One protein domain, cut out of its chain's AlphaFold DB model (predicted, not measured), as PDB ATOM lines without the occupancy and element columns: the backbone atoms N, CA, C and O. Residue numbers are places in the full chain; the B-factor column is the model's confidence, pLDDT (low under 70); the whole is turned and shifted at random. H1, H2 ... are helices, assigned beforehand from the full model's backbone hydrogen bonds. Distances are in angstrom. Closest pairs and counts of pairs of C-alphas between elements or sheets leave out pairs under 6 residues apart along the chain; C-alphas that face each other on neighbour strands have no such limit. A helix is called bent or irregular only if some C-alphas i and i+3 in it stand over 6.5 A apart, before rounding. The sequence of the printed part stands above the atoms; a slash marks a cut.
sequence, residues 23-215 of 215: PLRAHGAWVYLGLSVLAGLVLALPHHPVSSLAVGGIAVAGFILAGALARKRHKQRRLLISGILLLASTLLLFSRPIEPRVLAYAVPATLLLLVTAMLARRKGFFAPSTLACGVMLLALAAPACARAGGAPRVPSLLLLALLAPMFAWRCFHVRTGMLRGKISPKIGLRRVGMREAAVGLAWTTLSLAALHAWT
ATOM      1  N   PRO A  23      17.460 -50.839 -24.008       47.03
ATOM      2  CA  PRO A  23      17.661 -49.412 -24.291       47.03
ATOM      3  C   PRO A  23      16.351 -48.661 -24.561       47.03
ATOM      4  O   PRO A  23      16.233 -47.480 -24.256       47.03
ATOM      5  N   LEU A  24      15.323 -49.361 -25.048       48.50
ATOM      6  CA  LEU A  24      13.973 -48.814 -25.227       48.50
ATOM      7  C   LEU A  24      13.169 -48.768 -23.917       48.50
ATOM      8  O   LEU A  24      12.199 -48.023 -23.802       48.50
ATOM      9  N   ARG A  25      13.545 -49.577 -22.917       48.56
ATOM     10  CA  ARG A  25      12.957 -49.546 -21.568       48.56
ATOM     11  C   ARG A  25      13.660 -48.580 -20.631       48.56
ATOM     12  O   ARG A  25      13.021 -48.184 -19.657       48.56
ATOM     13  N   ALA A  26      14.896 -48.171 -20.919       54.62
ATOM     14  CA  ALA A  26      15.489 -46.976 -20.334       54.62
ATOM     15  C   ALA A  26      14.678 -45.764 -20.820       54.62
ATOM     16  O   ALA A  26      15.035 -45.100 -21.786       54.62
ATOM     17  N   HIS A  27      13.528 -45.535 -20.176       52.09
ATOM     18  CA  HIS A  27      12.450 -44.637 -20.602       52.09
ATOM     19  C   HIS A  27      12.890 -43.183 -20.851       52.09
ATOM     20  O   HIS A  27      12.116 -42.418 -21.403       52.09
ATOM     21  N   GLY A  28      14.120 -42.805 -20.490       56.84
ATOM     22  CA  GLY A  28      14.683 -41.493 -20.791       56.84
ATOM     23  C   GLY A  28      15.291 -41.365 -22.192       56.84
ATOM     24  O   GLY A  28      15.112 -40.334 -22.820       56.84
ATOM     25  N   ALA A  29      15.987 -42.378 -22.725       64.38
ATOM     26  CA  ALA A  29      16.860 -42.177 -23.894       64.38
ATOM     27  C   ALA A  29      16.104 -41.761 -25.172       64.38
ATOM     28  O   ALA A  29      16.540 -40.859 -25.880       64.38
ATOM     29  N   TRP A  30      14.946 -42.371 -25.441       67.88
ATOM     30  CA  TRP A  30      14.105 -42.004 -26.586       67.88
ATOM     31  C   TRP A  30      13.368 -40.679 -26.375       67.88
ATOM     32  O   TRP A  30      13.177 -39.941 -27.337       67.88
ATOM     33  N   VAL A  31      13.000 -40.345 -25.131       72.94
ATOM     34  CA  VAL A  31      12.402 -39.041 -24.810       72.94
ATOM     35  C   VAL A  31      13.419 -37.934 -25.044       72.94
ATOM     36  O   VAL A  31      13.101 -36.956 -25.705       72.94
ATOM     37  N   TYR A  32      14.659 -38.105 -24.584       75.81
ATOM     38  CA  TYR A  32      15.727 -37.132 -24.811       75.81
ATOM     39  C   TYR A  32      16.042 -36.954 -26.293       75.81
ATOM     40  O   TYR A  32      16.253 -35.828 -26.735       75.81
ATOM     41  N   LEU A  33      16.020 -38.039 -27.072       79.06
ATOM     42  CA  LEU A  33      16.198 -37.948 -28.518       79.06
ATOM     43  C   LEU A  33      15.049 -37.167 -29.165       79.06
ATOM     44  O   LEU A  33      15.302 -36.275 -29.965       79.06
ATOM     45  N   GLY A  34      13.806 -37.466 -28.779       81.00
ATOM     46  CA  GLY A  34      12.626 -36.745 -29.251       81.00
ATOM     47  C   GLY A  34      12.675 -35.258 -28.901       81.00
ATOM     48  O   GLY A  34      12.477 -34.426 -29.776       81.00
ATOM     49  N   LEU A  35      13.014 -34.913 -27.657       81.81
ATOM     50  CA  LEU A  35      13.169 -33.527 -27.205       81.81
ATOM     51  C   LEU A  35      14.286 -32.796 -27.955       81.81
ATOM     52  O   LEU A  35      14.100 -31.654 -28.357       81.81
ATOM     53  N   SER A  36      15.418 -33.462 -28.184       83.56
ATOM     54  CA  SER A  36      16.540 -32.905 -28.943       83.56
ATOM     55  C   SER A  36      16.140 -32.618 -30.397       83.56
ATOM     56  O   SER A  36      16.353 -31.517 -30.900       83.56
ATOM     57  N   VAL A  37      15.459 -33.563 -31.056       85.38
ATOM     58  CA  VAL A  37      14.927 -33.368 -32.414       85.38
ATOM     59  C   VAL A  37      13.880 -32.253 -32.457       85.38
ATOM     60  O   VAL A  37      13.938 -31.408 -33.346       85.38
ATOM     61  N   LEU A  38      12.953 -32.203 -31.495       86.38
ATOM     62  CA  LEU A  38      11.948 -31.141 -31.410       86.38
ATOM     63  C   LEU A  38      12.590 -29.766 -31.212       86.38
ATOM     64  O   LEU A  38      12.173 -28.810 -31.854       86.38
ATOM     65  N   ALA A  39      13.631 -29.663 -30.385       84.38
ATOM     66  CA  ALA A  39      14.358 -28.413 -30.196       84.38
ATOM     67  C   ALA A  39      15.034 -27.937 -31.485       84.38
ATOM     68  O   ALA A  39      14.948 -26.760 -31.834       84.38
ATOM     69  N   GLY A  40      15.655 -28.862 -32.223       82.19
ATOM     70  CA  GLY A  40      16.217 -28.561 -33.535       82.19
ATOM     71  C   GLY A  40      15.153 -28.120 -34.542       82.19
ATOM     72  O   GLY A  40      15.357 -27.150 -35.269       82.19
ATOM     73  N   LEU A  41      13.993 -28.782 -34.530       86.62
ATOM     74  CA  LEU A  41      12.859 -28.445 -35.383       86.62
ATOM     75  C   LEU A  41      12.305 -27.050 -35.096       86.62
ATOM     76  O   LEU A  41      12.079 -26.297 -36.037       86.62
ATOM     77  N   VAL A  42      12.119 -26.693 -33.822       86.94
ATOM     78  CA  VAL A  42      11.637 -25.363 -33.420       86.94
ATOM     79  C   VAL A  42      12.560 -24.270 -33.957       86.94
ATOM     80  O   VAL A  42      12.077 -23.288 -34.513       86.94
ATOM     81  N   LEU A  43      13.879 -24.475 -33.887       83.75
ATOM     82  CA  LEU A  43      14.861 -23.530 -34.427       83.75
ATOM     83  C   LEU A  43      14.817 -23.419 -35.965       83.75
ATOM     84  O   LEU A  43      15.214 -22.404 -36.530       83.75
ATOM     85  N   ALA A  44      14.359 -24.468 -36.651       84.62
ATOM     86  CA  ALA A  44      14.275 -24.542 -38.106       84.62
ATOM     87  C   ALA A  44      12.911 -24.131 -38.688       84.62
ATOM     88  O   ALA A  44      12.812 -23.977 -39.908       84.62
ATOM     89  N   LEU A  45      11.876 -23.952 -37.855       85.94
ATOM     90  CA  LEU A  45      10.530 -23.541 -38.280       85.94
ATOM     91  C   LEU A  45      10.516 -22.324 -39.226       85.94
ATOM     92  O   LEU A  45       9.782 -22.387 -40.211       85.94
ATOM     93  N   PRO A  46      11.325 -21.264 -39.010       84.00
ATOM     94  CA  PRO A  46      11.319 -20.081 -39.877       84.00
ATOM     95  C   PRO A  46      11.971 -20.298 -41.251       84.00
ATOM     96  O   PRO A  46      11.950 -19.400 -42.090       84.00
ATOM     97  N   HIS A  47      12.611 -21.448 -41.470       84.38
ATOM     98  CA  HIS A  47      13.457 -21.709 -42.629       84.38
ATOM     99  C   HIS A  47      12.907 -22.899 -43.429       84.38
ATOM    100  O   HIS A  47      11.983 -22.750 -44.226       84.38
ATOM    101  N   HIS A  48      13.448 -24.101 -43.216       83.88
ATOM    102  CA  HIS A  48      13.068 -25.317 -43.934       83.88
ATOM    103  C   HIS A  48      12.686 -26.439 -42.954       83.88
ATOM    104  O   HIS A  48      13.465 -27.374 -42.729       83.88
ATOM    105  N   PRO A  49      11.469 -26.401 -42.378       83.00
ATOM    106  CA  PRO A  49      11.044 -27.368 -41.364       83.00
ATOM    107  C   PRO A  49      10.977 -28.806 -41.894       83.00
ATOM    108  O   PRO A  49      11.208 -29.744 -41.137       83.00
ATOM    109  N   VAL A  50      10.729 -29.001 -43.195       84.38
ATOM    110  CA  VAL A  50      10.686 -30.334 -43.826       84.38
ATOM    111  C   VAL A  50      12.062 -31.008 -43.802       84.38
ATOM    112  O   VAL A  50      12.168 -32.159 -43.386       84.38
ATOM    113  N   SER A  51      13.131 -30.288 -44.163       82.56
ATOM    114  CA  SER A  51      14.508 -30.803 -44.109       82.56
ATOM    115  C   SER A  51      14.932 -31.128 -42.672       82.56
ATOM    116  O   SER A  51      15.574 -32.148 -42.418       82.56
ATOM    117  N   SER A  52      14.504 -30.298 -41.714       85.38
ATOM    118  CA  SER A  52      14.706 -30.523 -40.280       85.38
ATOM    119  C   SER A  52      13.994 -31.789 -39.793       85.38
ATOM    120  O   SER A  52      14.616 -32.646 -39.159       85.38
ATOM    121  N   LEU A  53      12.705 -31.939 -40.123       84.44
ATOM    122  CA  LEU A  53      11.898 -33.123 -39.815       84.44
ATOM    123  C   LEU A  53      12.503 -34.383 -40.416       84.44
ATOM    124  O   LEU A  53      12.512 -35.418 -39.760       84.44
ATOM    125  N   ALA A  54      13.038 -34.300 -41.633       83.62
ATOM    126  CA  ALA A  54      13.609 -35.455 -42.294       83.62
ATOM    127  C   ALA A  54      14.904 -35.931 -41.608       83.62
ATOM    128  O   ALA A  54      15.062 -37.114 -41.317       83.62
ATOM    129  N   VAL A  55      15.811 -35.024 -41.233       84.75
ATOM    130  CA  VAL A  55      17.008 -35.410 -40.456       84.75
ATOM    131  C   VAL A  55      16.638 -35.898 -39.052       84.75
ATOM    132  O   VAL A  55      17.184 -36.896 -38.577       84.75
ATOM    133  N   GLY A  56      15.663 -35.251 -38.411       83.94
ATOM    134  CA  GLY A  56      15.123 -35.682 -37.123       83.94
ATOM    135  C   GLY A  56      14.500 -37.080 -37.173       83.94
ATOM    136  O   GLY A  56      14.780 -37.923 -36.320       83.94
ATOM    137  N   GLY A  57      13.708 -37.357 -38.209       82.88
ATOM    138  CA  GLY A  57      13.079 -38.649 -38.457       82.88
ATOM    139  C   GLY A  57      14.102 -39.755 -38.705       82.88
ATOM    140  O   GLY A  57      13.968 -40.828 -38.124       82.88
ATOM    141  N   ILE A  58      15.177 -39.481 -39.457       82.00
ATOM    142  CA  ILE A  58      16.289 -40.426 -39.657       82.00
ATOM    143  C   ILE A  58      16.959 -40.750 -38.319       82.00
ATOM    144  O   ILE A  58      17.215 -41.920 -38.031       82.00
ATOM    145  N   ALA A  59      17.203 -39.745 -37.472       81.31
ATOM    146  CA  ALA A  59      17.797 -39.960 -36.156       81.31
ATOM    147  C   ALA A  59      16.903 -40.840 -35.260       81.31
ATOM    148  O   ALA A  59      17.380 -41.795 -34.643       81.31
ATOM    149  N   VAL A  60      15.592 -40.578 -35.227       81.75
ATOM    150  CA  VAL A  60      14.632 -41.386 -34.456       81.75
ATOM    151  C   VAL A  60      14.495 -42.797 -35.035       81.75
ATOM    152  O   VAL A  60      14.539 -43.776 -34.287       81.75
ATOM    153  N   ALA A  61      14.385 -42.938 -36.357       76.81
ATOM    154  CA  ALA A  61      14.284 -44.228 -37.036       76.81
ATOM    155  C   ALA A  61      15.534 -45.075 -36.805       76.81
ATOM    156  O   ALA A  61      15.432 -46.235 -36.401       76.81
ATOM    157  N   GLY A  62      16.717 -44.481 -36.966       74.50
ATOM    158  CA  GLY A  62      17.984 -45.138 -36.678       74.50
ATOM    159  C   GLY A  62      18.095 -45.550 -35.209       74.50
ATOM    160  O   GLY A  62      18.586 -46.642 -34.931       74.50
ATOM    161  N   PHE A  63      17.564 -44.763 -34.266       76.00
ATOM    162  CA  PHE A  63      17.513 -45.142 -32.849       76.00
ATOM    163  C   PHE A  63      16.594 -46.340 -32.590       76.00
ATOM    164  O   PHE A  63      16.957 -47.263 -31.856       76.00
ATOM    165  N   ILE A  64      15.416 -46.369 -33.217       74.31
ATOM    166  CA  ILE A  64      14.480 -47.496 -33.116       74.31
ATOM    167  C   ILE A  64      15.102 -48.763 -33.719       74.31
ATOM    168  O   ILE A  64      15.047 -49.829 -33.097       74.31
ATOM    169  N   LEU A  65      15.744 -48.650 -34.887       72.69
ATOM    170  CA  LEU A  65      16.450 -49.747 -35.554       72.69
ATOM    171  C   LEU A  65      17.627 -50.257 -34.711       72.69
ATOM    172  O   LEU A  65      17.758 -51.462 -34.499       72.69
ATOM    173  N   ALA A  66      18.429 -49.352 -34.149       70.12
ATOM    174  CA  ALA A  66      19.497 -49.669 -33.205       70.12
ATOM    175  C   ALA A  66      18.972 -50.442 -31.984       70.12
ATOM    176  O   ALA A  66      19.527 -51.477 -31.601       70.12
ATOM    177  N   GLY A  67      17.857 -49.987 -31.404       67.56
ATOM    178  CA  GLY A  67      17.178 -50.667 -30.303       67.56
ATOM    179  C   GLY A  67      16.630 -52.045 -30.688       67.56
ATOM    180  O   GLY A  67      16.641 -52.966 -29.868       67.56
ATOM    181  N   ALA A  68      16.194 -52.222 -31.938       66.56
ATOM    182  CA  ALA A  68      15.770 -53.514 -32.466       66.56
ATOM    183  C   ALA A  68      16.945 -54.499 -32.561       66.56
ATOM    184  O   ALA A  68      16.826 -55.641 -32.113       66.56
ATOM    185  N   LEU A  69      18.091 -54.049 -33.081       65.88
ATOM    186  CA  LEU A  69      19.314 -54.851 -33.232       65.88
ATOM    187  C   LEU A  69      19.917 -55.298 -31.891       65.88
ATOM    188  O   LEU A  69      20.653 -56.284 -31.847       65.88
ATOM    189  N   ALA A  70      19.589 -54.603 -30.801       61.84
ATOM    190  CA  ALA A  70      20.033 -54.926 -29.447       61.84
ATOM    191  C   ALA A  70      19.110 -55.912 -28.683       61.84
ATOM    192  O   ALA A  70      19.421 -56.264 -27.546       61.84
ATOM    193  N   ARG A  71      17.977 -56.371 -29.255       63.84
ATOM    194  CA  ARG A  71      16.963 -57.215 -28.566       63.84
ATOM    195  C   ARG A  71      16.907 -58.682 -29.037       63.84
ATOM    196  O   ARG A  71      17.300 -59.017 -30.146       63.84
ATOM    197  N   LYS A  72      16.309 -59.558 -28.202       58.09
ATOM    198  CA  LYS A  72      15.928 -60.952 -28.546       58.09
ATOM    199  C   LYS A  72      14.757 -61.019 -29.559       58.09
ATOM    200  O   LYS A  72      13.856 -60.172 -29.539       58.09
ATOM    201  N   ARG A  73      14.732 -62.094 -30.368       56.62
ATOM    202  CA  ARG A  73      13.912 -62.315 -31.589       56.62
ATOM    203  C   ARG A  73      12.445 -61.838 -31.549       56.62
ATOM    204  O   ARG A  73      12.006 -61.174 -32.481       56.62
ATOM    205  N   HIS A  74      11.669 -62.109 -30.494       52.19
ATOM    206  CA  HIS A  74      10.215 -61.839 -30.517       52.19
ATOM    207  C   HIS A  74       9.815 -60.353 -30.533       52.19
ATOM    208  O   HIS A  74       8.795 -59.998 -31.120       52.19
ATOM    209  N   LYS A  75      10.597 -59.458 -29.912       58.91
ATOM    210  CA  LYS A  75      10.313 -58.006 -29.921       58.91
ATOM    211  C   LYS A  75      11.098 -57.244 -30.988       58.91
ATOM    212  O   LYS A  75      10.806 -56.078 -31.234       58.91
ATOM    213  N   GLN A  76      12.061 -57.912 -31.613       68.06
ATOM    214  CA  GLN A  76      12.902 -57.378 -32.676       68.06
ATOM    215  C   GLN A  76      12.085 -57.081 -33.940       68.06
ATOM    216  O   GLN A  76      12.243 -56.017 -34.523       68.06
ATOM    217  N   ARG A  77      11.139 -57.961 -34.310       70.81
ATOM    218  CA  ARG A  77      10.326 -57.803 -35.528       70.81
ATOM    219  C   ARG A  77       9.465 -56.536 -35.517       70.81
ATOM    220  O   ARG A  77       9.472 -55.808 -36.498       70.81
ATOM    221  N   ARG A  78       8.771 -56.231 -34.409       73.69
ATOM    222  CA  ARG A  78       7.935 -55.014 -34.315       73.69
ATOM    223  C   ARG A  78       8.769 -53.739 -34.428       73.69
ATOM    224  O   ARG A  78       8.382 -52.835 -35.146       73.69
ATOM    225  N   LEU A  79       9.919 -53.687 -33.757       68.50
ATOM    226  CA  LEU A  79      10.799 -52.516 -33.790       68.50
ATOM    227  C   LEU A  79      11.499 -52.346 -35.136       68.50
ATOM    228  O   LEU A  79      11.642 -51.220 -35.591       68.50
ATOM    229  N   LEU A  80      11.897 -53.445 -35.782       71.75
ATOM    230  CA  LEU A  80      12.397 -53.408 -37.156       71.75
ATOM    231  C   LEU A  80      11.336 -52.835 -38.092       71.75
ATOM    232  O   LEU A  80      11.633 -51.904 -38.822       71.75
ATOM    233  N   ILE A  81      10.098 -53.333 -38.019       75.69
ATOM    234  CA  ILE A  81       8.995 -52.825 -38.843       75.69
ATOM    235  C   ILE A  81       8.755 -51.338 -38.561       75.69
ATOM    236  O   ILE A  81       8.738 -50.554 -39.498       75.69
ATOM    237  N   SER A  82       8.635 -50.922 -37.296       73.25
ATOM    238  CA  SER A  82       8.432 -49.508 -36.949       73.25
ATOM    239  C   SER A  82       9.592 -48.615 -37.389       73.25
ATOM    240  O   SER A  82       9.355 -47.516 -37.872       73.25
ATOM    241  N   GLY A  83      10.836 -49.075 -37.243       71.00
ATOM    242  CA  GLY A  83      12.022 -48.331 -37.662       71.00
ATOM    243  C   GLY A  83      12.139 -48.217 -39.182       71.00
ATOM    244  O   GLY A  83      12.445 -47.141 -39.679       71.00
ATOM    245  N   ILE A  84      11.841 -49.293 -39.919       77.38
ATOM    246  CA  ILE A  84      11.809 -49.299 -41.390       77.38
ATOM    247  C   ILE A  84      10.675 -48.414 -41.898       77.38
ATOM    248  O   ILE A  84      10.906 -47.612 -42.793       77.38
ATOM    249  N   LEU A  85       9.473 -48.525 -41.323       77.88
ATOM    250  CA  LEU A  85       8.338 -47.679 -41.689       77.88
ATOM    251  C   LEU A  85       8.650 -46.212 -41.427       77.88
ATOM    252  O   LEU A  85       8.447 -45.396 -42.313       77.88
ATOM    253  N   LEU A  86       9.205 -45.881 -40.256       77.06
ATOM    254  CA  LEU A  86       9.584 -44.507 -39.953       77.06
ATOM    255  C   LEU A  86      10.657 -44.014 -40.926       77.06
ATOM    256  O   LEU A  86      10.499 -42.934 -41.480       77.06
ATOM    257  N   LEU A  87      11.696 -44.810 -41.204       77.75
ATOM    258  CA  LEU A  87      12.726 -44.460 -42.182       77.75
ATOM    259  C   LEU A  87      12.120 -44.242 -43.573       77.75
ATOM    260  O   LEU A  87      12.406 -43.228 -44.193       77.75
ATOM    261  N   ALA A  88      11.244 -45.133 -44.034       74.44
ATOM    262  CA  ALA A  88      10.552 -45.015 -45.314       74.44
ATOM    263  C   ALA A  88       9.674 -43.757 -45.366       74.44
ATOM    264  O   ALA A  88       9.784 -42.988 -46.312       74.44
ATOM    265  N   SER A  89       8.880 -43.479 -44.327       73.69
ATOM    266  CA  SER A  89       8.102 -42.238 -44.206       73.69
ATOM    267  C   SER A  89       8.991 -40.999 -44.226       73.69
ATOM    268  O   SER A  89       8.628 -39.986 -44.814       73.69
ATOM    269  N   THR A  90      10.176 -41.087 -43.623       70.75
ATOM    270  CA  THR A  90      11.141 -39.989 -43.628       70.75
ATOM    271  C   THR A  90      11.778 -39.809 -45.006       70.75
ATOM    272  O   THR A  90      11.995 -38.686 -45.442       70.75
ATOM    273  N   LEU A  91      12.035 -40.909 -45.717       74.12
ATOM    274  CA  LEU A  91      12.557 -40.892 -47.080       74.12
ATOM    275  C   LEU A  91      11.526 -40.369 -48.089       74.12
ATOM    276  O   LEU A  91      11.902 -39.700 -49.044       74.12
ATOM    277  N   LEU A  92      10.233 -40.595 -47.845       71.44
ATOM    278  CA  LEU A  92       9.141 -40.028 -48.644       71.44
ATOM    279  C   LEU A  92       9.056 -38.494 -48.541       71.44
ATOM    280  O   LEU A  92       8.561 -37.857 -49.467       71.44
ATOM    281  N   LEU A  93       9.587 -37.885 -47.469       66.69
ATOM    282  CA  LEU A  93       9.733 -36.423 -47.373       66.69
ATOM    283  C   LEU A  93      10.779 -35.875 -48.364       66.69
ATOM    284  O   LEU A  93      10.809 -34.671 -48.607       66.69
ATOM    285  N   PHE A  94      11.597 -36.742 -48.975       66.94
ATOM    286  CA  PHE A  94      12.551 -36.402 -50.033       66.94
ATOM    287  C   PHE A  94      12.010 -36.694 -51.440       66.94
ATOM    288  O   PHE A  94      12.728 -37.190 -52.303       66.94
ATOM    289  N   SER A  95      10.755 -36.337 -51.720       57.69
ATOM    290  CA  SER A  95      10.181 -36.383 -53.081       57.69
ATOM    291  C   SER A  95      10.839 -35.405 -54.079       57.69
ATOM    292  O   SER A  95      10.413 -35.291 -55.226       57.69
ATOM    293  N   ARG A  96      11.891 -34.697 -53.652       61.59
ATOM    294  CA  ARG A  96      12.724 -33.751 -54.404       61.59
ATOM    295  C   ARG A  96      14.208 -34.099 -54.204       61.59
ATOM    296  O   ARG A  96      14.526 -34.763 -53.217       61.59
ATOM    297  N   PRO A  97      15.119 -33.659 -55.098       67.62
ATOM    298  CA  PRO A  97      16.552 -33.913 -54.953       67.62
ATOM    299  C   PRO A  97      17.035 -33.535 -53.548       67.62
ATOM    300  O   PRO A  97      16.823 -32.411 -53.091       67.62
ATOM    301  N   ILE A  98      17.643 -34.503 -52.859       68.00
ATOM    302  CA  ILE A  98      18.106 -34.338 -51.481       68.00
ATOM    303  C   ILE A  98      19.172 -33.249 -51.464       68.00
ATOM    304  O   ILE A  98      20.213 -33.366 -52.111       68.00
ATOM    305  N   GLU A  99      18.927 -32.192 -50.698       74.00
ATOM    306  CA  GLU A  99      19.891 -31.110 -50.576       74.00
ATOM    307  C   GLU A  99      21.181 -31.621 -49.902       74.00
ATOM    308  O   GLU A  99      21.106 -32.330 -48.890       74.00
ATOM    309  N   PRO A 100      22.376 -31.212 -50.367       77.38
ATOM    310  CA  PRO A 100      23.653 -31.680 -49.815       77.38
ATOM    311  C   PRO A 100      23.779 -31.465 -48.300       77.38
ATOM    312  O   PRO A 100      24.381 -32.273 -47.594       77.38
ATOM    313  N   ARG A 101      23.155 -30.397 -47.782       76.56
ATOM    314  CA  ARG A 101      23.103 -30.090 -46.345       76.56
ATOM    315  C   ARG A 101      22.406 -31.185 -45.538       76.56
ATOM    316  O   ARG A 101      22.893 -31.544 -44.475       76.56
ATOM    317  N   VAL A 102      21.317 -31.759 -46.046       75.62
ATOM    318  CA  VAL A 102      20.594 -32.841 -45.364       75.62
ATOM    319  C   VAL A 102      21.496 -34.066 -45.238       75.62
ATOM    320  O   VAL A 102      21.613 -34.623 -44.148       75.62
ATOM    321  N   LEU A 103      22.189 -34.448 -46.316       78.50
ATOM    322  CA  LEU A 103      23.128 -35.574 -46.302       78.50
ATOM    323  C   LEU A 103      24.287 -35.334 -45.329       78.50
ATOM    324  O   LEU A 103      24.619 -36.223 -44.544       78.50
ATOM    325  N   ALA A 104      24.848 -34.122 -45.326       82.12
ATOM    326  CA  ALA A 104      25.962 -33.748 -44.457       82.12
ATOM    327  C   ALA A 104      25.646 -33.908 -42.959       82.12
ATOM    328  O   ALA A 104      26.547 -34.214 -42.181       82.12
ATOM    329  N   TYR A 105      24.382 -33.744 -42.550       81.25
ATOM    330  CA  TYR A 105      23.965 -33.896 -41.150       81.25
ATOM    331  C   TYR A 105      23.313 -35.255 -40.843       81.25
ATOM    332  O   TYR A 105      23.459 -35.763 -39.730       81.25
ATOM    333  N   ALA A 106      22.652 -35.892 -41.814       75.62
ATOM    334  CA  ALA A 106      22.023 -37.203 -41.636       75.62
ATOM    335  C   ALA A 106      23.040 -38.356 -41.592       75.62
ATOM    336  O   ALA A 106      22.897 -39.272 -40.778       75.62
ATOM    337  N   VAL A 107      24.080 -38.323 -42.434       79.38
ATOM    338  CA  VAL A 107      25.072 -39.411 -42.522       79.38
ATOM    339  C   VAL A 107      25.854 -39.582 -41.210       79.38
ATOM    340  O   VAL A 107      25.860 -40.698 -40.678       79.38
ATOM    341  N   PRO A 108      26.442 -38.528 -40.604       78.88
ATOM    342  CA  PRO A 108      27.165 -38.670 -39.338       78.88
ATOM    343  C   PRO A 108      26.265 -39.130 -38.187       78.88
ATOM    344  O   PRO A 108      26.676 -39.968 -37.384       78.88
ATOM    345  N   ALA A 109      25.022 -38.637 -38.130       76.88
ATOM    346  CA  ALA A 109      24.048 -39.056 -37.124       76.88
ATOM    347  C   ALA A 109      23.723 -40.554 -37.245       76.88
ATOM    348  O   ALA A 109      23.699 -41.272 -36.244       76.88
ATOM    349  N   THR A 110      23.550 -41.045 -38.476       76.00
ATOM    350  CA  THR A 110      23.257 -42.458 -38.759       76.00
ATOM    351  C   THR A 110      24.442 -43.366 -38.418       76.00
ATOM    352  O   THR A 110      24.258 -44.426 -37.816       76.00
ATOM    353  N   LEU A 111      25.672 -42.946 -38.736       79.31
ATOM    354  CA  LEU A 111      26.886 -43.681 -38.367       79.31
ATOM    355  C   LEU A 111      27.058 -43.760 -36.848       79.31
ATOM    356  O   LEU A 111      27.303 -44.838 -36.306       79.31
ATOM    357  N   LEU A 112      26.874 -42.642 -36.142       80.69
ATOM    358  CA  LEU A 112      26.979 -42.599 -34.684       80.69
ATOM    359  C   LEU A 112      25.907 -43.471 -34.009       80.69
ATOM    360  O   LEU A 112      26.188 -44.151 -33.017       80.69
ATOM    361  N   LEU A 113      24.703 -43.524 -34.583       77.44
ATOM    362  CA  LEU A 113      23.638 -44.452 -34.197       77.44
ATOM    363  C   LEU A 113      24.052 -45.914 -34.351       77.44
ATOM    364  O   LEU A 113      23.893 -46.694 -33.410       77.44
ATOM    365  N   LEU A 114      24.620 -46.277 -35.503       77.25
ATOM    366  CA  LEU A 114      25.086 -47.635 -35.778       77.25
ATOM    367  C   LEU A 114      26.192 -48.054 -34.799       77.25
ATOM    368  O   LEU A 114      26.124 -49.136 -34.212       77.25
ATOM    369  N   VAL A 115      27.172 -47.177 -34.562       81.56
ATOM    370  CA  VAL A 115      28.262 -47.405 -33.601       81.56
ATOM    371  C   VAL A 115      27.704 -47.597 -32.192       81.56
ATOM    372  O   VAL A 115      28.056 -48.566 -31.517       81.56
ATOM    373  N   THR A 116      26.776 -46.737 -31.764       76.62
ATOM    374  CA  THR A 116      26.119 -46.854 -30.453       76.62
ATOM    375  C   THR A 116      25.358 -48.176 -30.331       76.62
ATOM    376  O   THR A 116      25.462 -48.850 -29.308       76.62
ATOM    377  N   ALA A 117      24.650 -48.600 -31.382       73.81
ATOM    378  CA  ALA A 117      23.925 -49.871 -31.426       73.81
ATOM    379  C   ALA A 117      24.863 -51.080 -31.319       73.81
ATOM    380  O   ALA A 117      24.619 -52.008 -30.543       73.81
ATOM    381  N   MET A 118      25.957 -51.067 -32.084       75.44
ATOM    382  CA  MET A 118      26.962 -52.127 -32.073       75.44
ATOM    383  C   MET A 118      27.649 -52.231 -30.711       75.44
ATOM    384  O   MET A 118      27.813 -53.336 -30.190       75.44
ATOM    385  N   LEU A 119      28.015 -51.096 -30.110       73.38
ATOM    386  CA  LEU A 119      28.588 -51.050 -28.767       73.38
ATOM    387  C   LEU A 119      27.583 -51.521 -27.714       73.38
ATOM    388  O   LEU A 119      27.943 -52.335 -26.866       73.38
ATOM    389  N   ALA A 120      26.316 -51.107 -27.811       70.44
ATOM    390  CA  ALA A 120      25.253 -51.574 -26.926       70.44
ATOM    391  C   ALA A 120      25.061 -53.092 -27.013       70.44
ATOM    392  O   ALA A 120      24.898 -53.747 -25.986       70.44
ATOM    393  N   ARG A 121      25.133 -53.664 -28.221       71.00
ATOM    394  CA  ARG A 121      25.022 -55.111 -28.441       71.00
ATOM    395  C   ARG A 121      26.227 -55.886 -27.903       71.00
ATOM    396  O   ARG A 121      26.042 -56.976 -27.377       71.00
ATOM    397  N   ARG A 122      27.447 -55.355 -28.051       74.25
ATOM    398  CA  ARG A 122      28.693 -56.043 -27.655       74.25
ATOM    399  C   ARG A 122      29.038 -55.885 -26.176       74.25
ATOM    400  O   ARG A 122      29.507 -56.833 -25.564       74.25
ATOM    401  N   LYS A 123      28.854 -54.686 -25.621       68.56
ATOM    402  CA  LYS A 123      29.321 -54.300 -24.275       68.56
ATOM    403  C   LYS A 123      28.178 -53.985 -23.303       68.56
ATOM    404  O   LYS A 123      28.424 -53.753 -22.124       68.56
ATOM    405  N   GLY A 124      26.935 -53.961 -23.782       62.69
ATOM    406  CA  GLY A 124      25.779 -53.500 -23.017       62.69
ATOM    407  C   GLY A 124      25.588 -51.981 -23.090       62.69
ATOM    408  O   GLY A 124      26.510 -51.211 -23.372       62.69
ATOM    409  N   PHE A 125      24.358 -51.536 -22.823       65.50
ATOM    410  CA  PHE A 125      23.983 -50.119 -22.899       65.50
ATOM    411  C   PHE A 125      24.679 -49.251 -21.840       65.50
ATOM    412  O   PHE A 125      25.010 -48.102 -22.101       65.50
ATOM    413  N   PHE A 126      24.950 -49.815 -20.661       65.50
ATOM    414  CA  PHE A 126      25.563 -49.097 -19.535       65.50
ATOM    415  C   PHE A 126      27.093 -49.084 -19.564       65.50
ATOM    416  O   PHE A 126      27.719 -48.533 -18.654       65.50
ATOM    417  N   ALA A 127      27.704 -49.673 -20.596       69.44
ATOM    418  CA  ALA A 127      29.138 -49.553 -20.796       69.44
ATOM    419  C   ALA A 127      29.513 -48.074 -21.026       69.44
ATOM    420  O   ALA A 127      28.805 -47.378 -21.761       69.44
ATOM    421  N   PRO A 128      30.633 -47.591 -20.455       70.94
ATOM    422  CA  PRO A 128      31.060 -46.195 -20.584       70.94
ATOM    423  C   PRO A 128      31.113 -45.708 -22.034       70.94
ATOM    424  O   PRO A 128      30.606 -44.636 -22.340       70.94
ATOM    425  N   SER A 129      31.662 -46.528 -22.936       75.44
ATOM    426  CA  SER A 129      31.772 -46.206 -24.362       75.44
ATOM    427  C   SER A 129      30.409 -46.075 -25.039       75.44
ATOM    428  O   SER A 129      30.213 -45.187 -25.860       75.44
ATOM    429  N   THR A 130      29.450 -46.934 -24.684       73.12
ATOM    430  CA  THR A 130      28.100 -46.894 -25.257       73.12
ATOM    431  C   THR A 130      27.350 -45.648 -24.797       73.12
ATOM    432  O   THR A 130      26.695 -44.992 -25.602       73.12
ATOM    433  N   LEU A 131      27.484 -45.291 -23.515       72.88
ATOM    434  CA  LEU A 131      26.886 -44.077 -22.965       72.88
ATOM    435  C   LEU A 131      27.511 -42.816 -23.562       72.88
ATOM    436  O   LEU A 131      26.771 -41.900 -23.895       72.88
ATOM    437  N   ALA A 132      28.833 -42.781 -23.748       77.69
ATOM    438  CA  ALA A 132      29.505 -41.656 -24.395       77.69
ATOM    439  C   ALA A 132      28.975 -41.432 -25.820       77.69
ATOM    440  O   ALA A 132      28.544 -40.327 -26.143       77.69
ATOM    441  N   CYS A 133      28.902 -42.487 -26.641       79.50
ATOM    442  CA  CYS A 133      28.333 -42.389 -27.988       79.50
ATOM    443  C   CYS A 133      26.844 -42.005 -27.968       79.50
ATOM    444  O   CYS A 133      26.411 -41.191 -28.780       79.50
ATOM    445  N   GLY A 134      26.072 -42.528 -27.011       75.31
ATOM    446  CA  GLY A 134      24.666 -42.167 -26.828       75.31
ATOM    447  C   GLY A 134      24.464 -40.696 -26.451       75.31
ATOM    448  O   GLY A 134      23.598 -40.040 -27.018       75.31
ATOM    449  N   VAL A 135      25.280 -40.152 -25.545       79.69
ATOM    450  CA  VAL A 135      25.255 -38.725 -25.176       79.69
ATOM    451  C   VAL A 135      25.642 -37.859 -26.368       79.69
ATOM    452  O   VAL A 135      24.945 -36.889 -26.652       79.69
ATOM    453  N   MET A 136      26.706 -38.223 -27.091       81.69
ATOM    454  CA  MET A 136      27.100 -37.515 -28.311       81.69
ATOM    455  C   MET A 136      25.958 -37.496 -29.326       81.69
ATOM    456  O   MET A 136      25.677 -36.456 -29.909       81.69
ATOM    457  N   LEU A 137      25.259 -38.618 -29.501       81.19
ATOM    458  CA  LEU A 137      24.127 -38.702 -30.414       81.19
ATOM    459  C   LEU A 137      22.979 -37.778 -29.991       81.19
ATOM    460  O   LEU A 137      22.459 -37.032 -30.816       81.19
ATOM    461  N   LEU A 138      22.597 -37.811 -28.712       79.44
ATOM    462  CA  LEU A 138      21.545 -36.951 -28.168       79.44
ATOM    463  C   LEU A 138      21.895 -35.471 -28.316       79.44
ATOM    464  O   LEU A 138      21.046 -34.674 -28.708       79.44
ATOM    465  N   ALA A 139      23.147 -35.115 -28.037       81.75
ATOM    466  CA  ALA A 139      23.642 -33.752 -28.127       81.75
ATOM    467  C   ALA A 139      23.702 -33.251 -29.577       81.75
ATOM    468  O   ALA A 139      23.369 -32.099 -29.834       81.75
ATOM    469  N   LEU A 140      24.083 -34.111 -30.528       83.75
ATOM    470  CA  LEU A 140      24.214 -33.753 -31.942       83.75
ATOM    471  C   LEU A 140      22.887 -33.765 -32.708       83.75
ATOM    472  O   LEU A 140      22.796 -33.101 -33.737       83.75
ATOM    473  N   ALA A 141      21.857 -34.468 -32.227       83.38
ATOM    474  CA  ALA A 141      20.566 -34.549 -32.913       83.38
ATOM    475  C   ALA A 141      19.902 -33.169 -33.095       83.38
ATOM    476  O   ALA A 141      19.493 -32.836 -34.205       83.38
ATOM    477  N   ALA A 142      19.865 -32.347 -32.043       83.50
ATOM    478  CA  ALA A 142      19.347 -30.978 -32.062       83.50
ATOM    479  C   ALA A 142      20.037 -30.071 -33.103       83.50
ATOM    480  O   ALA A 142      19.355 -29.576 -34.004       83.50
ATOM    481  N   PRO A 143      21.368 -29.855 -33.046       84.00
ATOM    482  CA  PRO A 143      22.058 -29.006 -34.011       84.00
ATOM    483  C   PRO A 143      22.045 -29.599 -35.421       84.00
ATOM    484  O   PRO A 143      21.926 -28.842 -36.376       84.00
ATOM    485  N   ALA A 144      22.120 -30.925 -35.589       85.00
ATOM    486  CA  ALA A 144      22.014 -31.556 -36.905       85.00
ATOM    487  C   ALA A 144      20.643 -31.291 -37.547       85.00
ATOM    488  O   ALA A 144      20.570 -30.914 -38.715       85.00
ATOM    489  N   CYS A 145      19.569 -31.432 -36.766       85.56
ATOM    490  CA  CYS A 145      18.198 -31.152 -37.183       85.56
ATOM    491  C   CYS A 145      18.029 -29.665 -37.550       85.56
ATOM    492  O   CYS A 145      17.666 -29.351 -38.683       85.56
ATOM    493  N   ALA A 146      18.433 -28.757 -36.657       84.25
ATOM    494  CA  ALA A 146      18.367 -27.314 -36.886       84.25
ATOM    495  C   ALA A 146      19.154 -26.862 -38.130       84.25
ATOM    496  O   ALA A 146      18.649 -26.112 -38.968       84.25
ATOM    497  N   ARG A 147      20.396 -27.340 -38.285       88.19
ATOM    498  CA  ARG A 147      21.272 -26.976 -39.408       88.19
ATOM    499  C   ARG A 147      20.795 -27.555 -40.733       88.19
ATOM    500  O   ARG A 147      20.921 -26.878 -41.752       88.19
ATOM    501  N   ALA A 148      20.221 -28.756 -40.730       84.12
ATOM    502  CA  ALA A 148      19.567 -29.315 -41.910       84.12
ATOM    503  C   ALA A 148      18.348 -28.485 -42.332       84.12
ATOM    504  O   ALA A 148      18.113 -28.305 -43.523       84.12
ATOM    505  N   GLY A 149      17.623 -27.928 -41.359       81.88
ATOM    506  CA  GLY A 149      16.535 -26.986 -41.592       81.88
ATOM    507  C   GLY A 149      16.963 -25.571 -41.983       81.88
ATOM    508  O   GLY A 149      16.103 -24.746 -42.262       81.88
ATOM    509  N   GLY A 150      18.265 -25.271 -42.035       83.62
ATOM    510  CA  GLY A 150      18.781 -23.961 -42.442       83.62
ATOM    511  C   GLY A 150      18.952 -22.947 -41.308       83.62
ATOM    512  O   GLY A 150      19.304 -21.805 -41.590       83.62
ATOM    513  N   ALA A 151      18.772 -23.345 -40.045       85.31
ATOM    514  CA  ALA A 151      18.953 -22.442 -38.914       85.31
ATOM    515  C   ALA A 151      20.401 -21.911 -38.816       85.31
ATOM    516  O   ALA A 151      21.348 -22.622 -39.188       85.31
ATOM    517  N   PRO A 152      20.624 -20.693 -38.283       84.88
ATOM    518  CA  PRO A 152      21.956 -20.105 -38.192       84.88
ATOM    519  C   PRO A 152      22.911 -20.936 -37.317       84.88
ATOM    520  O   PRO A 152      22.507 -21.653 -36.396       84.88
ATOM    521  N   ARG A 153      24.218 -20.847 -37.602       86.31
ATOM    522  CA  ARG A 153      25.248 -21.672 -36.940       86.31
ATOM    523  C   ARG A 153      25.338 -21.405 -35.435       86.31
ATOM    524  O   ARG A 153      25.418 -22.354 -34.663       86.31
ATOM    525  N   VAL A 154      25.321 -20.135 -35.034       86.75
ATOM    526  CA  VAL A 154      25.482 -19.707 -33.634       86.75
ATOM    527  C   VAL A 154      24.380 -20.261 -32.713       86.75
ATOM    528  O   VAL A 154      24.736 -20.968 -31.772       86.75
ATOM    529  N   PRO A 155      23.072 -20.078 -32.984       84.06
ATOM    530  CA  PRO A 155      22.021 -20.618 -32.123       84.06
ATOM    531  C   PRO A 155      21.992 -22.155 -32.112       84.06
ATOM    532  O   PRO A 155      21.676 -22.755 -31.089       84.06
ATOM    533  N   SER A 156      22.417 -22.818 -33.196       83.56
ATOM    534  CA  SER A 156      22.574 -24.283 -33.205       83.56
ATOM    535  C   SER A 156      23.715 -24.758 -32.289       83.56
ATOM    536  O   SER A 156      23.576 -25.766 -31.598       83.56
ATOM    537  N   LEU A 157      24.845 -24.040 -32.253       85.62
ATOM    538  CA  LEU A 157      25.960 -24.346 -31.346       85.62
ATOM    539  C   LEU A 157      25.618 -24.031 -29.887       85.62
ATOM    540  O   LEU A 157      26.004 -24.784 -28.998       85.62
ATOM    541  N   LEU A 158      24.867 -22.959 -29.640       86.00
ATOM    542  CA  LEU A 158      24.357 -22.643 -28.307       86.00
ATOM    543  C   LEU A 158      23.383 -23.723 -27.819       86.00
ATOM    544  O   LEU A 158      23.494 -24.171 -26.681       86.00
ATOM    545  N   LEU A 159      22.503 -24.229 -28.689       83.25
ATOM    546  CA  LEU A 159      21.625 -25.354 -28.363       83.25
ATOM    547  C   LEU A 159      22.431 -26.608 -27.976       83.25
ATOM    548  O   LEU A 159      22.101 -27.276 -26.997       83.25
ATOM    549  N   LEU A 160      23.532 -26.894 -28.680       84.38
ATOM    550  CA  LEU A 160      24.466 -27.959 -28.300       84.38
ATOM    551  C   LEU A 160      25.097 -27.699 -26.922       84.38
ATOM    552  O   LEU A 160      25.122 -28.600 -26.086       84.38
ATOM    553  N   ALA A 161      25.588 -26.482 -26.677       86.06
ATOM    554  CA  ALA A 161      26.224 -26.104 -25.416       86.06
ATOM    555  C   ALA A 161      25.264 -26.187 -24.217       86.06
ATOM    556  O   ALA A 161      25.690 -26.532 -23.119       86.06
ATOM    557  N   LEU A 162      23.972 -25.926 -24.428       86.06
ATOM    558  CA  LEU A 162      22.942 -26.012 -23.393       86.06
ATOM    559  C   LEU A 162      22.485 -27.457 -23.147       86.06
ATOM    560  O   LEU A 162      22.292 -27.860 -22.000       86.06
ATOM    561  N   LEU A 163      22.324 -28.264 -24.199       83.56
ATOM    562  CA  LEU A 163      21.794 -29.625 -24.078       83.56
ATOM    563  C   LEU A 163      22.864 -30.668 -23.715       83.56
ATOM    564  O   LEU A 163      22.584 -31.595 -22.951       83.56
ATOM    565  N   ALA A 164      24.098 -30.533 -24.215       82.75
ATOM    566  CA  ALA A 164      25.147 -31.537 -24.021       82.75
ATOM    567  C   ALA A 164      25.534 -31.767 -22.544       82.75
ATOM    568  O   ALA A 164      25.583 -32.933 -22.136       82.75
ATOM    569  N   PRO A 165      25.752 -30.727 -21.706       85.44
ATOM    570  CA  PRO A 165      26.074 -30.915 -20.292       85.44
ATOM    571  C   PRO A 165      24.937 -31.601 -19.536       85.44
ATOM    572  O   PRO A 165      25.182 -32.470 -18.699       85.44
ATOM    573  N   MET A 166      23.691 -31.261 -19.876       83.44
ATOM    574  CA  MET A 166      22.505 -31.869 -19.283       83.44
ATOM    575  C   MET A 166      22.436 -33.361 -19.620       83.44
ATOM    576  O   MET A 166      22.340 -34.186 -18.709       83.44
ATOM    577  N   PHE A 167      22.579 -33.737 -20.895       79.69
ATOM    578  CA  PHE A 167      22.585 -35.144 -21.296       79.69
ATOM    579  C   PHE A 167      23.745 -35.926 -20.666       79.69
ATOM    580  O   PHE A 167      23.535 -37.037 -20.171       79.69
ATOM    581  N   ALA A 168      24.947 -35.343 -20.609       81.19
ATOM    582  CA  ALA A 168      26.112 -35.964 -19.982       81.19
ATOM    583  C   ALA A 168      25.902 -36.199 -18.477       81.19
ATOM    584  O   ALA A 168      26.068 -37.324 -17.989       81.19
ATOM    585  N   TRP A 169      25.479 -35.162 -17.749       82.81
ATOM    586  CA  TRP A 169      25.195 -35.236 -16.317       82.81
ATOM    587  C   TRP A 169      24.099 -36.264 -16.010       82.81
ATOM    588  O   TRP A 169      24.251 -37.087 -15.102       82.81
ATOM    589  N   ARG A 170      23.027 -36.298 -16.810       74.19
ATOM    590  CA  ARG A 170      21.931 -37.264 -16.645       74.19
ATOM    591  C   ARG A 170      22.364 -38.700 -16.903       74.19
ATOM    592  O   ARG A 170      22.067 -39.577 -16.088       74.19
ATOM    593  N   CYS A 171      23.102 -38.959 -17.979       75.06
ATOM    594  CA  CYS A 171      23.637 -40.293 -18.246       75.06
ATOM    595  C   CYS A 171      24.555 -40.775 -17.112       75.06
ATOM    596  O   CYS A 171      24.475 -41.939 -16.710       75.06
ATOM    597  N   PHE A 172      25.367 -39.882 -16.539       76.50
ATOM    598  CA  PHE A 172      26.192 -40.189 -15.372       76.50
ATOM    599  C   PHE A 172      25.353 -40.494 -14.118       76.50
ATOM    600  O   PHE A 172      25.593 -41.500 -13.441       76.50
ATOM    601  N   HIS A 173      24.332 -39.685 -13.823       77.44
ATOM    602  CA  HIS A 173      23.477 -39.869 -12.645       77.44
ATOM    603  C   HIS A 173      22.666 -41.176 -12.703       77.44
ATOM    604  O   HIS A 173      22.622 -41.935 -11.734       77.44
ATOM    605  N   VAL A 174      22.090 -41.508 -13.862       70.56
ATOM    606  CA  VAL A 174      21.346 -42.765 -14.050       70.56
ATOM    607  C   VAL A 174      22.273 -43.976 -13.920       70.56
ATOM    608  O   VAL A 174      21.938 -44.939 -13.226       70.56
ATOM    609  N   ARG A 175      23.466 -43.924 -14.530       73.50
ATOM    610  CA  ARG A 175      24.461 -44.999 -14.427       73.50
ATOM    611  C   ARG A 175      24.882 -45.232 -12.977       73.50
ATOM    612  O   ARG A 175      24.884 -46.371 -12.518       73.50
ATOM    613  N   THR A 176      25.220 -44.171 -12.249       73.06
ATOM    614  CA  THR A 176      25.644 -44.272 -10.843       73.06
ATOM    615  C   THR A 176      24.516 -44.758  -9.933       73.06
ATOM    616  O   THR A 176      24.759 -45.594  -9.064       73.06
ATOM    617  N   GLY A 177      23.275 -44.313 -10.157       69.75
ATOM    618  CA  GLY A 177      22.099 -44.791  -9.424       69.75
ATOM    619  C   GLY A 177      21.812 -46.279  -9.636       69.75
ATOM    620  O   GLY A 177      21.446 -46.976  -8.689       69.75
ATOM    621  N   MET A 178      22.037 -46.789 -10.849       67.69
ATOM    622  CA  MET A 178      21.931 -48.220 -11.133       67.69
ATOM    623  C   MET A 178      23.062 -49.043 -10.517       67.69
ATOM    624  O   MET A 178      22.787 -50.071  -9.906       67.69
ATOM    625  N   LEU A 179      24.315 -48.591 -10.636       70.50
ATOM    626  CA  LEU A 179      25.473 -49.286 -10.054       70.50
ATOM    627  C   LEU A 179      25.382 -49.390  -8.527       70.50
ATOM    628  O   LEU A 179      25.834 -50.367  -7.946       70.50
ATOM    629  N   ARG A 180      24.760 -48.402  -7.876       74.31
ATOM    630  CA  ARG A 180      24.539 -48.376  -6.422       74.31
ATOM    631  C   ARG A 180      23.279 -49.129  -5.972       74.31
ATOM    632  O   ARG A 180      22.895 -49.002  -4.816       74.31
ATOM    633  N   GLY A 181      22.574 -49.820  -6.875       68.06
ATOM    634  CA  GLY A 181      21.332 -50.540  -6.561       68.06
ATOM    635  C   GLY A 181      20.139 -49.650  -6.176       68.06
ATOM    636  O   GLY A 181      19.081 -50.164  -5.828       68.06
ATOM    637  N   LYS A 182      20.269 -48.317  -6.269       66.88
ATOM    638  CA  LYS A 182      19.219 -47.351  -5.891       66.88
ATOM    639  C   LYS A 182      18.067 -47.303  -6.898       66.88
ATOM    640  O   LYS A 182      16.963 -46.891  -6.555       66.88
ATOM    641  N   ILE A 183      18.315 -47.703  -8.148       64.31
ATOM    642  CA  ILE A 183      17.318 -47.710  -9.225       64.31
ATOM    643  C   ILE A 183      17.015 -49.154  -9.625       64.31
ATOM    644  O   ILE A 183      17.823 -49.816 -10.274       64.31
ATOM    645  N   SER A 184      15.813 -49.631  -9.281       58.66
ATOM    646  CA  SER A 184      15.344 -50.957  -9.703       58.66
ATOM    647  C   SER A 184      15.116 -51.021 -11.228       58.66
ATOM    648  O   SER A 184      14.407 -50.165 -11.778       58.66
ATOM    649  N   PRO A 185      15.618 -52.066 -11.920       58.34
ATOM    650  CA  PRO A 185      15.566 -52.189 -13.379       58.34
ATOM    651  C   PRO A 185      14.178 -52.516 -13.968       58.34
ATOM    652  O   PRO A 185      14.031 -52.561 -15.188       58.34
ATOM    653  N   LYS A 186      13.140 -52.764 -13.152       55.59
ATOM    654  CA  LYS A 186      11.781 -53.069 -13.658       55.59
ATOM    655  C   LYS A 186      10.755 -51.964 -13.394       55.59
ATOM    656  O   LYS A 186      10.030 -51.597 -14.311       55.59
ATOM    657  N   ILE A 187      10.690 -51.443 -12.168       55.06
ATOM    658  CA  ILE A 187       9.648 -50.485 -11.741       55.06
ATOM    659  C   ILE A 187      10.248 -49.092 -11.498       55.06
ATOM    660  O   ILE A 187       9.649 -48.082 -11.875       55.06
ATOM    661  N   GLY A 188      11.473 -49.036 -10.964       58.00
ATOM    662  CA  GLY A 188      12.204 -47.788 -10.730       58.00
ATOM    663  C   GLY A 188      12.472 -47.020 -12.024       58.00
ATOM    664  O   GLY A 188      12.190 -45.828 -12.095       58.00
ATOM    665  N   LEU A 189      12.896 -47.715 -13.086       57.03
ATOM    666  CA  LEU A 189      13.200 -47.101 -14.386       57.03
ATOM    667  C   LEU A 189      12.023 -46.359 -15.037       57.03
ATOM    668  O   LEU A 189      12.260 -45.401 -15.765       57.03
ATOM    669  N   ARG A 190      10.767 -46.755 -14.781       61.53
ATOM    670  CA  ARG A 190       9.598 -46.073 -15.365       61.53
ATOM    671  C   ARG A 190       9.296 -44.754 -14.652       61.53
ATOM    672  O   ARG A 190       9.142 -43.735 -15.314       61.53
ATOM    673  N   ARG A 191       9.247 -44.751 -13.312       67.50
ATOM    674  CA  ARG A 191       9.031 -43.520 -12.522       67.50
ATOM    675  C   ARG A 191      10.206 -42.557 -12.630       67.50
ATOM    676  O   ARG A 191       9.983 -41.364 -12.802       67.50
ATOM    677  N   VAL A 192      11.430 -43.083 -12.561       67.19
ATOM    678  CA  VAL A 192      12.641 -42.301 -12.822       67.19
ATOM    679  C   VAL A 192      12.556 -41.758 -14.245       67.19
ATOM    680  O   VAL A 192      12.550 -40.551 -14.406       67.19
ATOM    681  N   GLY A 193      12.304 -42.598 -15.252       65.75
ATOM    682  CA  GLY A 193      12.156 -42.171 -16.647       65.75
ATOM    683  C   GLY A 193      11.164 -41.024 -16.879       65.75
ATOM    684  O   GLY A 193      11.484 -40.120 -17.636       65.75
ATOM    685  N   MET A 194      10.004 -41.005 -16.209       70.31
ATOM    686  CA  MET A 194       9.044 -39.893 -16.335       70.31
ATOM    687  C   MET A 194       9.519 -38.602 -15.659       70.31
ATOM    688  O   MET A 194       9.359 -37.524 -16.225       70.31
ATOM    689  N   ARG A 195      10.117 -38.689 -14.465       74.25
ATOM    690  CA  ARG A 195      10.708 -37.512 -13.801       74.25
ATOM    691  C   ARG A 195      11.856 -36.940 -14.627       74.25
ATOM    692  O   ARG A 195      11.951 -35.736 -14.820       74.25
ATOM    693  N   GLU A 196      12.692 -37.826 -15.144       72.12
ATOM    694  CA  GLU A 196      13.811 -37.522 -16.026       72.12
ATOM    695  C   GLU A 196      13.336 -36.858 -17.328       72.12
ATOM    696  O   GLU A 196      13.845 -35.808 -17.707       72.12
ATOM    697  N   ALA A 197      12.285 -37.398 -17.950       70.69
ATOM    698  CA  ALA A 197      11.620 -36.799 -19.103       70.69
ATOM    699  C   ALA A 197      11.095 -35.387 -18.810       70.69
ATOM    700  O   ALA A 197      11.304 -34.490 -19.619       70.69
ATOM    701  N   ALA A 198      10.458 -35.174 -17.655       79.69
ATOM    702  CA  ALA A 198       9.941 -33.864 -17.267       79.69
ATOM    703  C   ALA A 198      11.064 -32.833 -17.085       79.69
ATOM    704  O   ALA A 198      10.937 -31.707 -17.557       79.69
ATOM    705  N   VAL A 199      12.188 -33.217 -16.469       81.25
ATOM    706  CA  VAL A 199      13.335 -32.306 -16.355       81.25
ATOM    707  C   VAL A 199      14.008 -32.079 -17.709       81.25
ATOM    708  O   VAL A 199      14.402 -30.955 -18.005       81.25
ATOM    709  N   GLY A 200      14.107 -33.108 -18.554       76.62
ATOM    710  CA  GLY A 200      14.560 -32.971 -19.939       76.62
ATOM    711  C   GLY A 200      13.713 -31.984 -20.726       76.62
ATOM    712  O   GLY A 200      14.260 -31.114 -21.399       76.62
ATOM    713  N   LEU A 201      12.389 -32.091 -20.605       81.00
ATOM    714  CA  LEU A 201      11.443 -31.190 -21.245       81.00
ATOM    715  C   LEU A 201      11.627 -29.776 -20.697       81.00
ATOM    716  O   LEU A 201      11.889 -28.873 -21.481       81.00
ATOM    717  N   ALA A 202      11.599 -29.584 -19.374       86.06
ATOM    718  CA  ALA A 202      11.786 -28.273 -18.753       86.06
ATOM    719  C   ALA A 202      13.104 -27.611 -19.187       86.06
ATOM    720  O   ALA A 202      13.096 -26.464 -19.624       86.06
ATOM    721  N   TRP A 203      14.219 -28.346 -19.158       86.62
ATOM    722  CA  TRP A 203      15.525 -27.831 -19.574       86.62
ATOM    723  C   TRP A 203      15.568 -27.470 -21.058       86.62
ATOM    724  O   TRP A 203      16.056 -26.403 -21.419       86.62
ATOM    725  N   THR A 204      15.025 -28.332 -21.919       82.69
ATOM    726  CA  THR A 204      14.925 -28.058 -23.360       82.69
ATOM    727  C   THR A 204      14.078 -26.815 -23.621       82.69
ATOM    728  O   THR A 204      14.464 -25.963 -24.413       82.69
ATOM    729  N   THR A 205      12.957 -26.675 -22.911       84.56
ATOM    730  CA  THR A 205      12.046 -25.531 -23.053       84.56
ATOM    731  C   THR A 205      12.720 -24.238 -22.597       84.56
ATOM    732  O   THR A 205      12.679 -23.247 -23.314       84.56
ATOM    733  N   LEU A 206      13.410 -24.260 -21.450       87.00
ATOM    734  CA  LEU A 206      14.191 -23.122 -20.952       87.00
ATOM    735  C   LEU A 206      15.340 -22.758 -21.896       87.00
ATOM    736  O   LEU A 206      15.583 -21.581 -22.134       87.00
ATOM    737  N   SER A 207      16.015 -23.756 -22.471       85.44
ATOM    738  CA  SER A 207      17.097 -23.542 -23.439       85.44
ATOM    739  C   SER A 207      16.584 -22.868 -24.711       85.44
ATOM    740  O   SER A 207      17.205 -21.933 -25.206       85.44
ATOM    741  N   LEU A 208      15.430 -23.310 -25.222       83.25
ATOM    742  CA  LEU A 208      14.770 -22.684 -26.369       83.25
ATOM    743  C   LEU A 208      14.276 -21.272 -26.041       83.25
ATOM    744  O   LEU A 208      14.465 -20.377 -26.854       83.25
ATOM    745  N   ALA A 209      13.697 -21.052 -24.858       84.94
ATOM    746  CA  ALA A 209      13.264 -19.728 -24.418       84.94
ATOM    747  C   ALA A 209      14.446 -18.752 -24.301       84.94
ATOM    748  O   ALA A 209      14.353 -17.623 -24.770       84.94
ATOM    749  N   ALA A 210      15.575 -19.201 -23.743       85.31
ATOM    750  CA  ALA A 210      16.800 -18.408 -23.660       85.31
ATOM    751  C   ALA A 210      17.368 -18.076 -25.048       85.31
ATOM    752  O   ALA A 210      17.799 -16.952 -25.280       85.31
ATOM    753  N   LEU A 211      17.333 -19.033 -25.983       83.31
ATOM    754  CA  LEU A 211      17.724 -18.794 -27.373       83.31
ATOM    755  C   LEU A 211      16.794 -17.800 -28.064       83.31
ATOM    756  O   LEU A 211      17.282 -16.933 -28.776       83.31
ATOM    757  N   HIS A 212      15.483 -17.903 -27.841       81.19
ATOM    758  CA  HIS A 212      14.506 -17.009 -28.452       81.19
ATOM    759  C   HIS A 212      14.580 -15.584 -27.896       81.19
ATOM    760  O   HIS A 212      14.388 -14.637 -28.640       81.19
ATOM    761  N   ALA A 213      14.903 -15.421 -26.611       81.00
ATOM    762  CA  ALA A 213      15.152 -14.108 -26.015       81.00
ATOM    763  C   ALA A 213      16.474 -13.468 -26.483       81.00
ATOM    764  O   ALA A 213      16.676 -12.272 -26.294       81.00
ATOM    765  N   TRP A 214      17.392 -14.268 -27.035       75.94
ATOM    766  CA  TRP A 214      18.688 -13.809 -27.536       75.94
ATOM    767  C   TRP A 214      18.657 -13.407 -29.020       75.94
ATOM    768  O   TRP A 214      19.467 -12.578 -29.429       75.94
ATOM    769  N   THR A 215      17.765 -14.011 -29.812       67.06
ATOM    770  CA  THR A 215      17.560 -13.723 -31.246       67.06
ATOM    771  C   THR A 215      16.618 -12.558 -31.472       67.06
ATOM    772  O   THR A 215      16.921 -11.743 -32.367       67.06
TER     773      THR A 215
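This is residues 23 to 215 of the 215 residues of an uncharacterized protein of Planctomycetes bacterium (UniProt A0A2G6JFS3). Seven helices stand side by side in two packed layers, H3, H2, H1 and H7 in one row and H4, H5 and H6 in the other, running alternately one way and the other along the chain. H5 and H1 are nearest the middle, while H3 packs at one edge on H2 alone; the other helices, with H6 as two arms, form a bundle, mostly aligned. The printed part has 193 residues, with H1 to H7 in chain order, no named strand and the class all helix. It is compact, with a radius of gyration of the C-alphas of 16.3 A and spans of 46 by 38 by 24 A.

H1, residues 29 to 44, and H2, residues 49 to 69, form a helical hairpin at a shallow tilt of 12 degrees; their closest C-alphas, Val 37 and Gly 56, are 5.3 A apart. H3, residues 73 to 92, touches H2, closest at C-alphas 83 and 61, 4.7 A apart. H4, residues 100 to 123, is apart from H3 but touches H2, running the same way at 17 degrees, with C-alphas 117 and 66 at 4.8 A. H5, residues 128 to 148, has a kink of 33 degrees near residue 142. It touches H4, closest at C-alphas 148 and 102, 5.0 A apart, and with residues 138 to 147 alone touches H1, closest at C-alphas 146 and 40, 4.2 A apart. H6, residues 153 to 179, was assigned as one helix by its hydrogen bonds but is bent, with C-alphas 162 and 165 at 6.6 A; its arms are H6a, residues 153 to 162, and H6b, residues 165 to 179. H5 touches H6a at a shallow tilt of 33 degrees, only just short of steep, with C-alphas 143 and 156 closest at 4.8 A. H7, residues 188 to 214, touches H1 with residues 197 to 208 alone, closest at C-alphas 197 and 31, 6.2 A apart. Every O i to N i+4 pair is within hydrogen-bond range in H1, H2, H6a, H6b and H7, against 13 of 16 in H3, 18 of 20 in H4 and 15 of 17 in H5.

H1 begins with C-alpha 29 at (16.860, -42.177, -23.894) and is 22.8 A long. H2 measures 29.8 A, H3 28.5 A, H4 34.6 A and H5 29.5 A. H6a measures 14.4 A and H6b 21.0 A. H7 measures 38.5 A and ends with C-alpha 214 at (18.688, -13.809, -27.536).

The two C-alphas farthest apart, Arg 96 and Arg 180, are 51.5 A apart. The printed part has no cut, and no link is long. Mean pLDDT of the printed part is 75.5, with 46 residues under 70, among them 23 to 30, 67 to 76 and 181 to 193.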